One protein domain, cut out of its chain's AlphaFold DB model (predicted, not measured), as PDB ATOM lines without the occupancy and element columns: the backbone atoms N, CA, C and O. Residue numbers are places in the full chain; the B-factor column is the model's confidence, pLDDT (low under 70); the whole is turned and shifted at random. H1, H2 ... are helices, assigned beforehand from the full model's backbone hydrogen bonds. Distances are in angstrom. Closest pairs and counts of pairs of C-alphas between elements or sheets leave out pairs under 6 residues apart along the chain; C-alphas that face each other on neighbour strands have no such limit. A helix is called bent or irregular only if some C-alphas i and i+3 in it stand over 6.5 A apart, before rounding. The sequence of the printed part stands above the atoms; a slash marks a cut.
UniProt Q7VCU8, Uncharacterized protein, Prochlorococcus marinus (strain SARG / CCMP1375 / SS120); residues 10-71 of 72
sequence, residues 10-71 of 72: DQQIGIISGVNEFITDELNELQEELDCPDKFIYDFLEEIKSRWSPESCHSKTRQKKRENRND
ATOM      1  N   ASP A  10     -40.750 -54.982  -4.051       97.75
ATOM      2  CA  ASP A  10     -40.083 -53.679  -3.941       97.75
ATOM      3  C   ASP A  10     -40.497 -52.920  -2.673       97.75
ATOM      4  O   ASP A  10     -39.671 -52.275  -2.034       97.75
ATOM      5  N   GLN A  11     -41.768 -53.013  -2.266       97.62
ATOM      6  CA  GLN A  11     -42.233 -52.425  -1.006       97.62
ATOM      7  C   GLN A  11     -41.627 -53.139   0.204       97.62
ATOM      8  O   GLN A  11     -41.281 -52.477   1.184       97.62
ATOM      9  N   GLN A  12     -41.485 -54.464   0.124       97.00
ATOM     10  CA  GLN A  12     -40.865 -55.286   1.158       97.00
ATOM     11  C   GLN A  12     -39.393 -54.903   1.359       97.00
ATOM     12  O   GLN A  12     -38.980 -54.647   2.488       97.00
ATOM     13  N   ILE A  13     -38.626 -54.835   0.266       96.44
ATOM     14  CA  ILE A  13     -37.191 -54.513   0.277       96.44
ATOM     15  C   ILE A  13     -36.958 -53.034   0.601       96.44
ATOM     16  O   ILE A  13     -35.998 -52.698   1.281       96.44
ATOM     17  N   GLY A  14     -37.826 -52.148   0.115       96.94
ATOM     18  CA  GLY A  14     -37.714 -50.713   0.332       96.94
ATOM     19  C   GLY A  14     -38.317 -50.282   1.663       96.94
ATOM     20  O   GLY A  14     -37.710 -50.398   2.724       96.94
ATOM     21  N   ILE A  15     -39.527 -49.724   1.597       97.44
ATOM     22  CA  ILE A  15     -40.114 -49.000   2.728       97.44
ATOM     23  C   ILE A  15     -40.352 -49.884   3.959       97.44
ATOM     24  O   ILE A  15     -40.199 -49.404   5.076       97.44
ATOM     25  N   ILE A  16     -40.704 -51.162   3.784       97.81
ATOM     26  CA  ILE A  16     -40.968 -52.059   4.917       97.81
ATOM     27  C   ILE A  16     -39.670 -52.401   5.652       97.81
ATOM     28  O   ILE A  16     -39.641 -52.265   6.875       97.81
ATOM     29  N   SER A  17     -38.608 -52.795   4.937       97.81
ATOM     30  CA  SER A  17     -37.297 -53.046   5.558       97.81
ATOM     31  C   SER A  17     -36.775 -51.797   6.260       97.81
ATOM     32  O   SER A  17     -36.434 -51.864   7.436       97.81
ATOM     33  N   GLY A  18     -36.827 -50.639   5.593       98.31
ATOM     34  CA  GLY A  18     -36.333 -49.388   6.172       98.31
ATOM     35  C   GLY A  18     -37.080 -48.965   7.441       98.31
ATOM     36  O   GLY A  18     -36.465 -48.497   8.392       98.31
ATOM     37  N   VAL A  19     -38.402 -49.168   7.504       98.19
ATOM     38  CA  VAL A  19     -39.173 -48.914   8.734       98.19
ATOM     39  C   VAL A  19     -38.815 -49.915   9.834       98.19
ATOM     40  O   VAL A  19     -38.748 -49.528  10.998       98.19
ATOM     41  N   ASN A  20     -38.593 -51.186   9.491       97.75
ATOM     42  CA  ASN A  20     -38.195 -52.202  10.463       97.75
ATOM     43  C   ASN A  20     -36.813 -51.907  11.068       97.75
ATOM     44  O   ASN A  20     -36.651 -52.004  12.281       97.75
ATOM     45  N   GLU A  21     -35.848 -51.528  10.231       98.44
ATOM     46  CA  GLU A  21     -34.507 -51.105  10.652       98.44
ATOM     47  C   GLU A  21     -34.595 -49.887  11.573       98.44
ATOM     48  O   GLU A  21     -34.163 -49.969  12.717       98.44
ATOM     49  N   PHE A  22     -35.288 -48.828  11.141       98.31
ATOM     50  CA  PHE A  22     -35.475 -47.620  11.947       98.31
ATOM     51  C   PHE A  22     -36.089 -47.912  13.323       98.31
ATOM     52  O   PHE A  22     -35.577 -47.459  14.338       98.31
ATOM     53  N   ILE A  23     -37.174 -48.695  13.387       97.88
ATOM     54  CA  ILE A  23     -37.792 -49.051  14.674       97.88
ATOM     55  C   ILE A  23     -36.812 -49.840  15.546       97.88
ATOM     56  O   ILE A  23     -36.770 -49.622  16.750       97.88
ATOM     57  N   THR A  24     -36.051 -50.765  14.962       97.88
ATOM     58  CA  THR A  24     -35.101 -51.590  15.718       97.88
ATOM     59  C   THR A  24     -33.976 -50.741  16.301       97.88
ATOM     60  O   THR A  24     -33.654 -50.904  17.476       97.88
ATOM     61  N   ASP A  25     -33.427 -49.812  15.520       98.50
ATOM     62  CA  ASP A  25     -32.352 -48.922  15.957       98.50
ATOM     63  C   ASP A  25     -32.798 -48.034  17.128       98.50
ATOM     64  O   ASP A  25     -32.118 -47.986  18.148       98.50
ATOM     65  N   GLU A  26     -33.988 -47.432  17.050       98.25
ATOM     66  CA  GLU A  26     -34.534 -46.587  18.126       98.25
ATOM     67  C   GLU A  26     -34.816 -47.380  19.418       98.25
ATOM     68  O   GLU A  26     -34.684 -46.862  20.527       98.25
ATOM     69  N   LEU A  27     -35.213 -48.655  19.307       98.06
ATOM     70  CA  LEU A  27     -35.399 -49.518  20.479       98.06
ATOM     71  C   LEU A  27     -34.065 -49.923  21.112       98.06
ATOM     72  O   LEU A  27     -33.995 -50.026  22.337       98.06
ATOM     73  N   ASN A  28     -33.031 -50.141  20.296       98.06
ATOM     74  CA  ASN A  28     -31.679 -50.399  20.783       98.06
ATOM     75  C   ASN A  28     -31.114 -49.157  21.479       98.06
ATOM     76  O   ASN A  28     -30.591 -49.277  22.581       98.06
ATOM     77  N   GLU A  29     -31.289 -47.967  20.901       98.31
ATOM     78  CA  GLU A  29     -30.888 -46.700  21.527       98.31
ATOM     79  C   GLU A  29     -31.592 -46.508  22.877       98.31
ATOM     80  O   GLU A  29     -30.936 -46.268  23.889       98.31
ATOM     81  N   LEU A  30     -32.908 -46.742  22.947       97.56
ATOM     82  CA  LEU A  30     -33.658 -46.705  24.207       97.56
ATOM     83  C   LEU A  30     -33.122 -47.705  25.245       97.56
ATOM     84  O   LEU A  30     -33.080 -47.405  26.443       97.56
ATOM     85  N   GLN A  31     -32.750 -48.906  24.803       98.19
ATOM     86  CA  GLN A  31     -32.138 -49.907  25.668       98.19
ATOM     87  C   GLN A  31     -30.777 -49.442  26.190       98.19
ATOM     88  O   GLN A  31     -30.551 -49.527  27.396       98.19
ATOM     89  N   GLU A  32     -29.906 -48.938  25.320       98.06
ATOM     90  CA  GLU A  32     -28.556 -48.484  25.666       98.06
ATOM     91  C   GLU A  32     -28.573 -47.258  26.588       98.06
ATOM     92  O   GLU A  32     -27.838 -47.222  27.576       98.06
ATOM     93  N   GLU A  33     -29.432 -46.273  26.318       98.38
ATOM     94  CA  GLU A  33     -29.513 -45.041  27.109       98.38
ATOM     95  C   GLU A  33     -30.015 -45.276  28.538       98.38
ATOM     96  O   GLU A  33     -29.600 -44.579  29.470       98.38
ATOM     97  N   LEU A  34     -30.925 -46.237  28.720       97.88
ATOM     98  CA  LEU A  34     -31.595 -46.479  30.000       97.88
ATOM     99  C   LEU A  34     -31.149 -47.766  30.704       97.88
ATOM    100  O   LEU A  34     -31.634 -48.033  31.805       97.88
ATOM    101  N   ASP A  35     -30.277 -48.561  30.078       97.31
ATOM    102  CA  ASP A  35     -29.905 -49.917  30.508       97.31
ATOM    103  C   ASP A  35     -31.149 -50.773  30.826       97.31
ATOM    104  O   ASP A  35     -31.241 -51.468  31.845       97.31
ATOM    105  N   CYS A  36     -32.192 -50.642  29.994       96.19
ATOM    106  CA  CYS A  36     -33.483 -51.263  30.275       96.19
ATOM    107  C   CYS A  36     -33.541 -52.722  29.780       96.19
ATOM    108  O   CYS A  36     -32.948 -53.080  28.759       96.19
ATOM    109  N   PRO A  37     -34.262 -53.608  30.496       97.19
ATOM    110  CA  PRO A  37     -34.315 -55.019  30.136       97.19
ATOM    111  C   PRO A  37     -35.171 -55.248  28.885       97.19
ATOM    112  O   PRO A  37     -36.223 -54.626  28.740       97.19
ATOM    113  N   ASP A  38     -34.827 -56.254  28.076       96.94
ATOM    114  CA  ASP A  38     -35.583 -56.666  26.874       96.94
ATOM    115  C   ASP A  38     -37.088 -56.822  27.126       96.94
ATOM    116  O   ASP A  38     -37.921 -56.504  26.279       96.94
ATOM    117  N   LYS A  39     -37.462 -57.295  28.325       97.56
ATOM    118  CA  LYS A  39     -38.864 -57.453  28.725       97.56
ATOM    119  C   LYS A  39     -39.636 -56.131  28.672       97.56
ATOM    120  O   LYS A  39     -40.794 -56.130  28.269       97.56
ATOM    121  N   PHE A  40     -39.011 -55.023  29.072       97.50
ATOM    122  CA  PHE A  40     -39.641 -53.709  29.001       97.50
ATOM    123  C   PHE A  40     -39.917 -53.314  27.547       97.50
ATOM    124  O   PHE A  40     -41.042 -52.939  27.228       97.50
ATOM    125  N   ILE A  41     -38.928 -53.470  26.661       97.88
ATOM    126  CA  ILE A  41     -39.074 -53.207  25.221       97.88
ATOM    127  C   ILE A  41     -40.182 -54.074  24.609       97.88
ATOM    128  O   ILE A  41     -41.014 -53.580  23.847       97.88
ATOM    129  N   TYR A  42     -40.242 -55.354  24.983       97.19
ATOM    130  CA  TYR A  42     -41.285 -56.274  24.533       97.19
ATOM    131  C   TYR A  42     -42.692 -55.813  24.947       97.19
ATOM    132  O   TYR A  42     -43.587 -55.716  24.105       97.19
ATOM    133  N   ASP A  43     -42.884 -55.479  26.225       97.38
ATOM    134  CA  ASP A  43     -44.171 -55.003  26.742       97.38
ATOM    135  C   ASP A  43     -44.554 -53.636  26.124       97.38
ATOM    136  O   ASP A  43     -45.716 -53.400  25.781       97.38
ATOM    137  N   PHE A  44     -43.574 -52.754  25.903       96.62
ATOM    138  CA  PHE A  44     -43.753 -51.462  25.235       96.62
ATOM    139  C   PHE A  44     -44.218 -51.615  23.777       96.62
ATOM    140  O   PHE A  44     -45.140 -50.923  23.329       96.62
ATOM    141  N   LEU A  45     -43.644 -52.568  23.038       96.69
ATOM    142  CA  LEU A  45     -44.065 -52.887  21.674       96.69
ATOM    143  C   LEU A  45     -45.510 -53.397  21.602       96.69
ATOM    144  O   LEU A  45     -46.219 -53.073  20.644       96.69
ATOM    145  N   GLU A  46     -45.986 -54.143  22.603       95.94
ATOM    146  CA  GLU A  46     -47.398 -54.541  22.676       95.94
ATOM    147  C   GLU A  46     -48.324 -53.327  22.856       95.94
ATOM    148  O   GLU A  46     -49.381 -53.261  22.215       95.94
ATOM    149  N   GLU A  47     -47.920 -52.315  23.636       94.31
ATOM    150  CA  GLU A  47     -48.679 -51.063  23.739       94.31
ATOM    151  C   GLU A  47     -48.764 -50.358  22.380       94.31
ATOM    152  O   GLU A  47     -49.858 -49.969  21.951       94.31
ATOM    153  N   ILE A  48     -47.640 -50.239  21.665       94.19
ATOM    154  CA  ILE A  48     -47.605 -49.665  20.314       94.19
ATOM    155  C   ILE A  48     -48.553 -50.453  19.413       94.19
ATOM    156  O   ILE A  48     -49.522 -49.884  18.910       94.19
ATOM    157  N   LYS A  49     -48.357 -51.767  19.276       94.12
ATOM    158  CA  LYS A  49     -49.183 -52.668  18.456       94.12
ATOM    159  C   LYS A  49     -50.677 -52.530  18.745       94.12
ATOM    160  O   LYS A  49     -51.481 -52.513  17.806       94.12
ATOM    161  N   SER A  50     -51.071 -52.354  20.006       94.06
ATOM    162  CA  SER A  50     -52.476 -52.173  20.390       94.06
ATOM    163  C   SER A  50     -53.156 -50.995  19.671       94.06
ATOM    164  O   SER A  50     -54.342 -51.073  19.345       94.06
ATOM    165  N   ARG A  51     -52.410 -49.941  19.303       93.62
ATOM    166  CA  ARG A  51     -52.922 -48.766  18.564       93.62
ATOM    167  C   ARG A  51     -53.256 -49.065  17.096       93.62
ATOM    168  O   ARG A  51     -53.959 -48.284  16.440       93.62
ATOM    169  N   TRP A  52     -52.768 -50.178  16.555       92.44
ATOM    170  CA  TRP A  52     -53.102 -50.669  15.213       92.44
ATOM    171  C   TRP A  52     -54.116 -51.813  15.234       92.44
ATOM    172  O   TRP A  52     -54.599 -52.194  14.169       92.44
ATOM    173  N   SER A  53     -54.525 -52.286  16.417       92.69
ATOM    174  CA  SER A  53     -55.633 -53.234  16.548       92.69
ATOM    175  C   SER A  53     -56.896 -52.693  15.861       92.69
ATOM    176  O   SER A  53     -57.208 -51.504  16.040       92.69
ATOM    177  N   PRO A  54     -57.656 -53.529  15.124       87.69
ATOM    178  CA  PRO A  54     -58.917 -53.129  14.498       87.69
ATOM    179  C   PRO A  54     -59.895 -52.480  15.481       87.69
ATOM    180  O   PRO A  54     -60.578 -51.521  15.121       87.69
ATOM    181  N   GLU A  55     -59.883 -52.939  16.734       89.62
ATOM    182  CA  GLU A  55     -60.787 -52.469  17.785       89.62
ATOM    183  C   GLU A  55     -60.344 -51.178  18.474       89.62
ATOM    184  O   GLU A  55     -61.134 -50.556  19.194       89.62
ATOM    185  N   SER A  56     -59.109 -50.739  18.231       91.38
ATOM    186  CA  SER A  56     -58.566 -49.527  18.838       91.38
ATOM    187  C   SER A  56     -59.335 -48.275  18.407       91.38
ATOM    188  O   SER A  56     -59.788 -48.137  17.265       91.38
ATOM    189  N   CYS A  57     -59.418 -47.292  19.308       90.44
ATOM    190  CA  CYS A  57     -59.978 -45.973  18.994       90.44
ATOM    191  C   CYS A  57     -59.245 -45.314  17.807       90.44
ATOM    192  O   CYS A  57     -59.860 -44.681  16.944       90.44
ATOM    193  N   HIS A  58     -57.931 -45.533  17.706       90.25
ATOM    194  CA  HIS A  58     -57.113 -45.053  16.597       90.25
ATOM    195  C   HIS A  58     -57.528 -45.673  15.256       90.25
ATOM    196  O   HIS A  58     -57.647 -44.950  14.265       90.25
ATOM    197  N   SER A  59     -57.793 -46.983  15.217       89.38
ATOM    198  CA  SER A  59     -58.293 -47.670  14.019       89.38
ATOM    199  C   SER A  59     -59.635 -47.102  13.568       89.38
ATOM    200  O   SER A  59     -59.758 -46.650  12.427       89.38
ATOM    201  N   LYS A  60     -60.594 -46.993  14.493       90.50
ATOM    202  CA  LYS A  60     -61.929 -46.426  14.230       90.50
ATOM    203  C   LYS A  60     -61.844 -44.982  13.723       90.50
ATOM    204  O   LYS A  60     -62.558 -44.594  12.803       90.50
ATOM    205  N   THR A  61     -60.915 -44.191  14.261       90.81
ATOM    206  CA  THR A  61     -60.662 -42.816  13.798       90.81
ATOM    207  C   THR A  61     -60.096 -42.783  12.375       90.81
ATOM    208  O   THR A  61     -60.518 -41.957  11.564       90.81
ATOM    209  N   ARG A  62     -59.153 -43.674  12.036       90.88
ATOM    210  CA  ARG A  62     -58.611 -43.791  10.670       90.88
ATOM    211  C   ARG A  62     -59.684 -44.222   9.668       90.88
ATOM    212  O   ARG A  62     -59.703 -43.681   8.568       90.88
ATOM    213  N   GLN A  63     -60.567 -45.148  10.045       87.69
ATOM    214  CA  GLN A  63     -61.693 -45.591   9.213       87.69
ATOM    215  C   GLN A  63     -62.645 -44.432   8.900       87.69
ATOM    216  O   GLN A  63     -62.806 -44.097   7.730       87.69
ATOM    217  N   LYS A  64     -63.131 -43.716   9.923       88.69
ATOM    218  CA  LYS A  64     -63.991 -42.530   9.739       88.69
ATOM    219  C   LYS A  64     -63.362 -41.467   8.832       88.69
ATOM    220  O   LYS A  64     -64.030 -40.875   7.994       88.69
ATOM    221  N   LYS A  65     -62.051 -41.223   8.967       87.81
ATOM    222  CA  LYS A  65     -61.326 -40.283   8.091       87.81
ATOM    223  C   LYS A  65     -61.280 -40.738   6.629       87.81
ATOM    224  O   LYS A  65     -61.199 -39.882   5.755       87.81
ATOM    225  N   ARG A  66     -61.257 -42.047   6.366       85.62
ATOM    226  CA  ARG A  66     -61.279 -42.604   5.005       85.62
ATOM    227  C   ARG A  66     -62.678 -42.515   4.403       85.62
ATOM    228  O   ARG A  66     -62.788 -42.094   3.263       85.62
ATOM    229  N   GLU A  67     -63.709 -42.835   5.181       86.44
ATOM    230  CA  GLU A  67     -65.117 -42.703   4.778       86.44
ATOM    231  C   GLU A  67     -65.429 -41.263   4.352       86.44
ATOM    232  O   GLU A  67     -65.773 -41.036   3.198       86.44
ATOM    233  N   ASN A  68     -65.122 -40.275   5.201       79.06
ATOM    234  CA  ASN A  68     -65.359 -38.858   4.894       79.06
ATOM    235  C   ASN A  68     -64.591 -38.323   3.665       79.06
ATOM    236  O   ASN A  68     -64.927 -37.257   3.157       79.06
ATOM    237  N   ARG A  69     -63.512 -38.989   3.228       73.44
ATOM    238  CA  ARG A  69     -62.749 -38.598   2.025       73.44
ATOM    239  C   ARG A  69     -63.332 -39.171   0.738       73.44
ATOM    240  O   ARG A  69     -63.021 -38.642  -0.318       73.44
ATOM    241  N   ASN A  70     -64.123 -40.234   0.834       62.31
ATOM    242  CA  ASN A  70     -64.770 -40.865  -0.313       62.31
ATOM    243  C   ASN A  70     -66.144 -40.241  -0.629       62.31
ATOM    244  O   ASN A  70     -66.749 -40.613  -1.627       62.31
ATOM    245  N   ASP A  71     -66.615 -39.304   0.204       56.84
ATOM    246  CA  ASP A  71     -67.873 -38.562   0.034       56.84
ATOM    247  C   ASP A  71     -67.730 -37.268  -0.808       56.84
ATOM    248  O   ASP A  71     -68.679 -36.485  -0.882       56.84
TER     249      ASP A  71
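This is residues 10 to 71 of the 72 residues of an uncharacterized protein of Prochlorococcus marinus (strain SARG / CCMP1375 / SS120) (UniProt Q7VCU8). Three helices follow one another in an open, flat zigzag: H1 and H2 make a V, meeting near the ends that their tight link joins, and H3 carries the chain on beyond the far end of H2. The long arm H1 sticks out from the V with residues 10 to 26, and at the other extreme residues 64 to 71, of which 64 to 70 belong to H3, stand free. The printed part has 62 residues, with three named helices in the order H1, H2, H3 and no named strand, and its class is all helix. It is only just loose, close to extended, with a radius of gyration of the C-alphas of 15.8 A, and it spans 50 by 30 by 15 A.

Find C-alpha 10 at (-40.083, -53.679, -3.941); from there H1, residues 10 to 34, runs 35.7 A to C-alpha 34 at (-31.595, -46.479, 30.000). On the way it has a kink of 28 degrees near residue 17, and it is only just irregular: C-alphas 12 and 15 are 6.52 A apart. After residues 35 to 37, look for H2, residues 38 to 50, which is 18.6 A from first to last C-alpha. Residues 51 to 56 then lead to H3, residues 57 to 70, which covers 20.5 A and ends at C-alpha 70, at (-64.770, -40.865, -0.313).

Look first at H1 and H2, which only just touch, with 3 pairs of C-alphas within 8 A. The closest C-alphas are those of Leu 27 and Ile 41, 7.0 A apart. H1 touches H2 with residues 27 to 31 alone, and H2 touches H1 with residues 38 to 41 alone. Their lines stand at a steep tilt of 48 degrees and they run opposite ways. H3 touches no helix: it is apart from H1 and also apart from H2. In the backbone of H2 every O i to N i+4 pair is within hydrogen-bond range, while in H1 it is 19 of 21 pairs and in H3 9 of 10.

The C-alphas of Asp 35 and Asp 71 are the two farthest apart, at 50.0 A, while the first and last printed C-alphas, of Asp 10 and Asp 71, are 31.9 A apart. Without the stretches that stand free, the body has 37 residues and spans 38 by 15 by 10 A. The printed part has no cut; the link from H1 to H2 is tight, the link from H2 to H3 is short, and there is no long link. Read the B-factor column for the model's confidence: the mean pLDDT of the printed part is 93.3, and residues 70 to 71 are under 70.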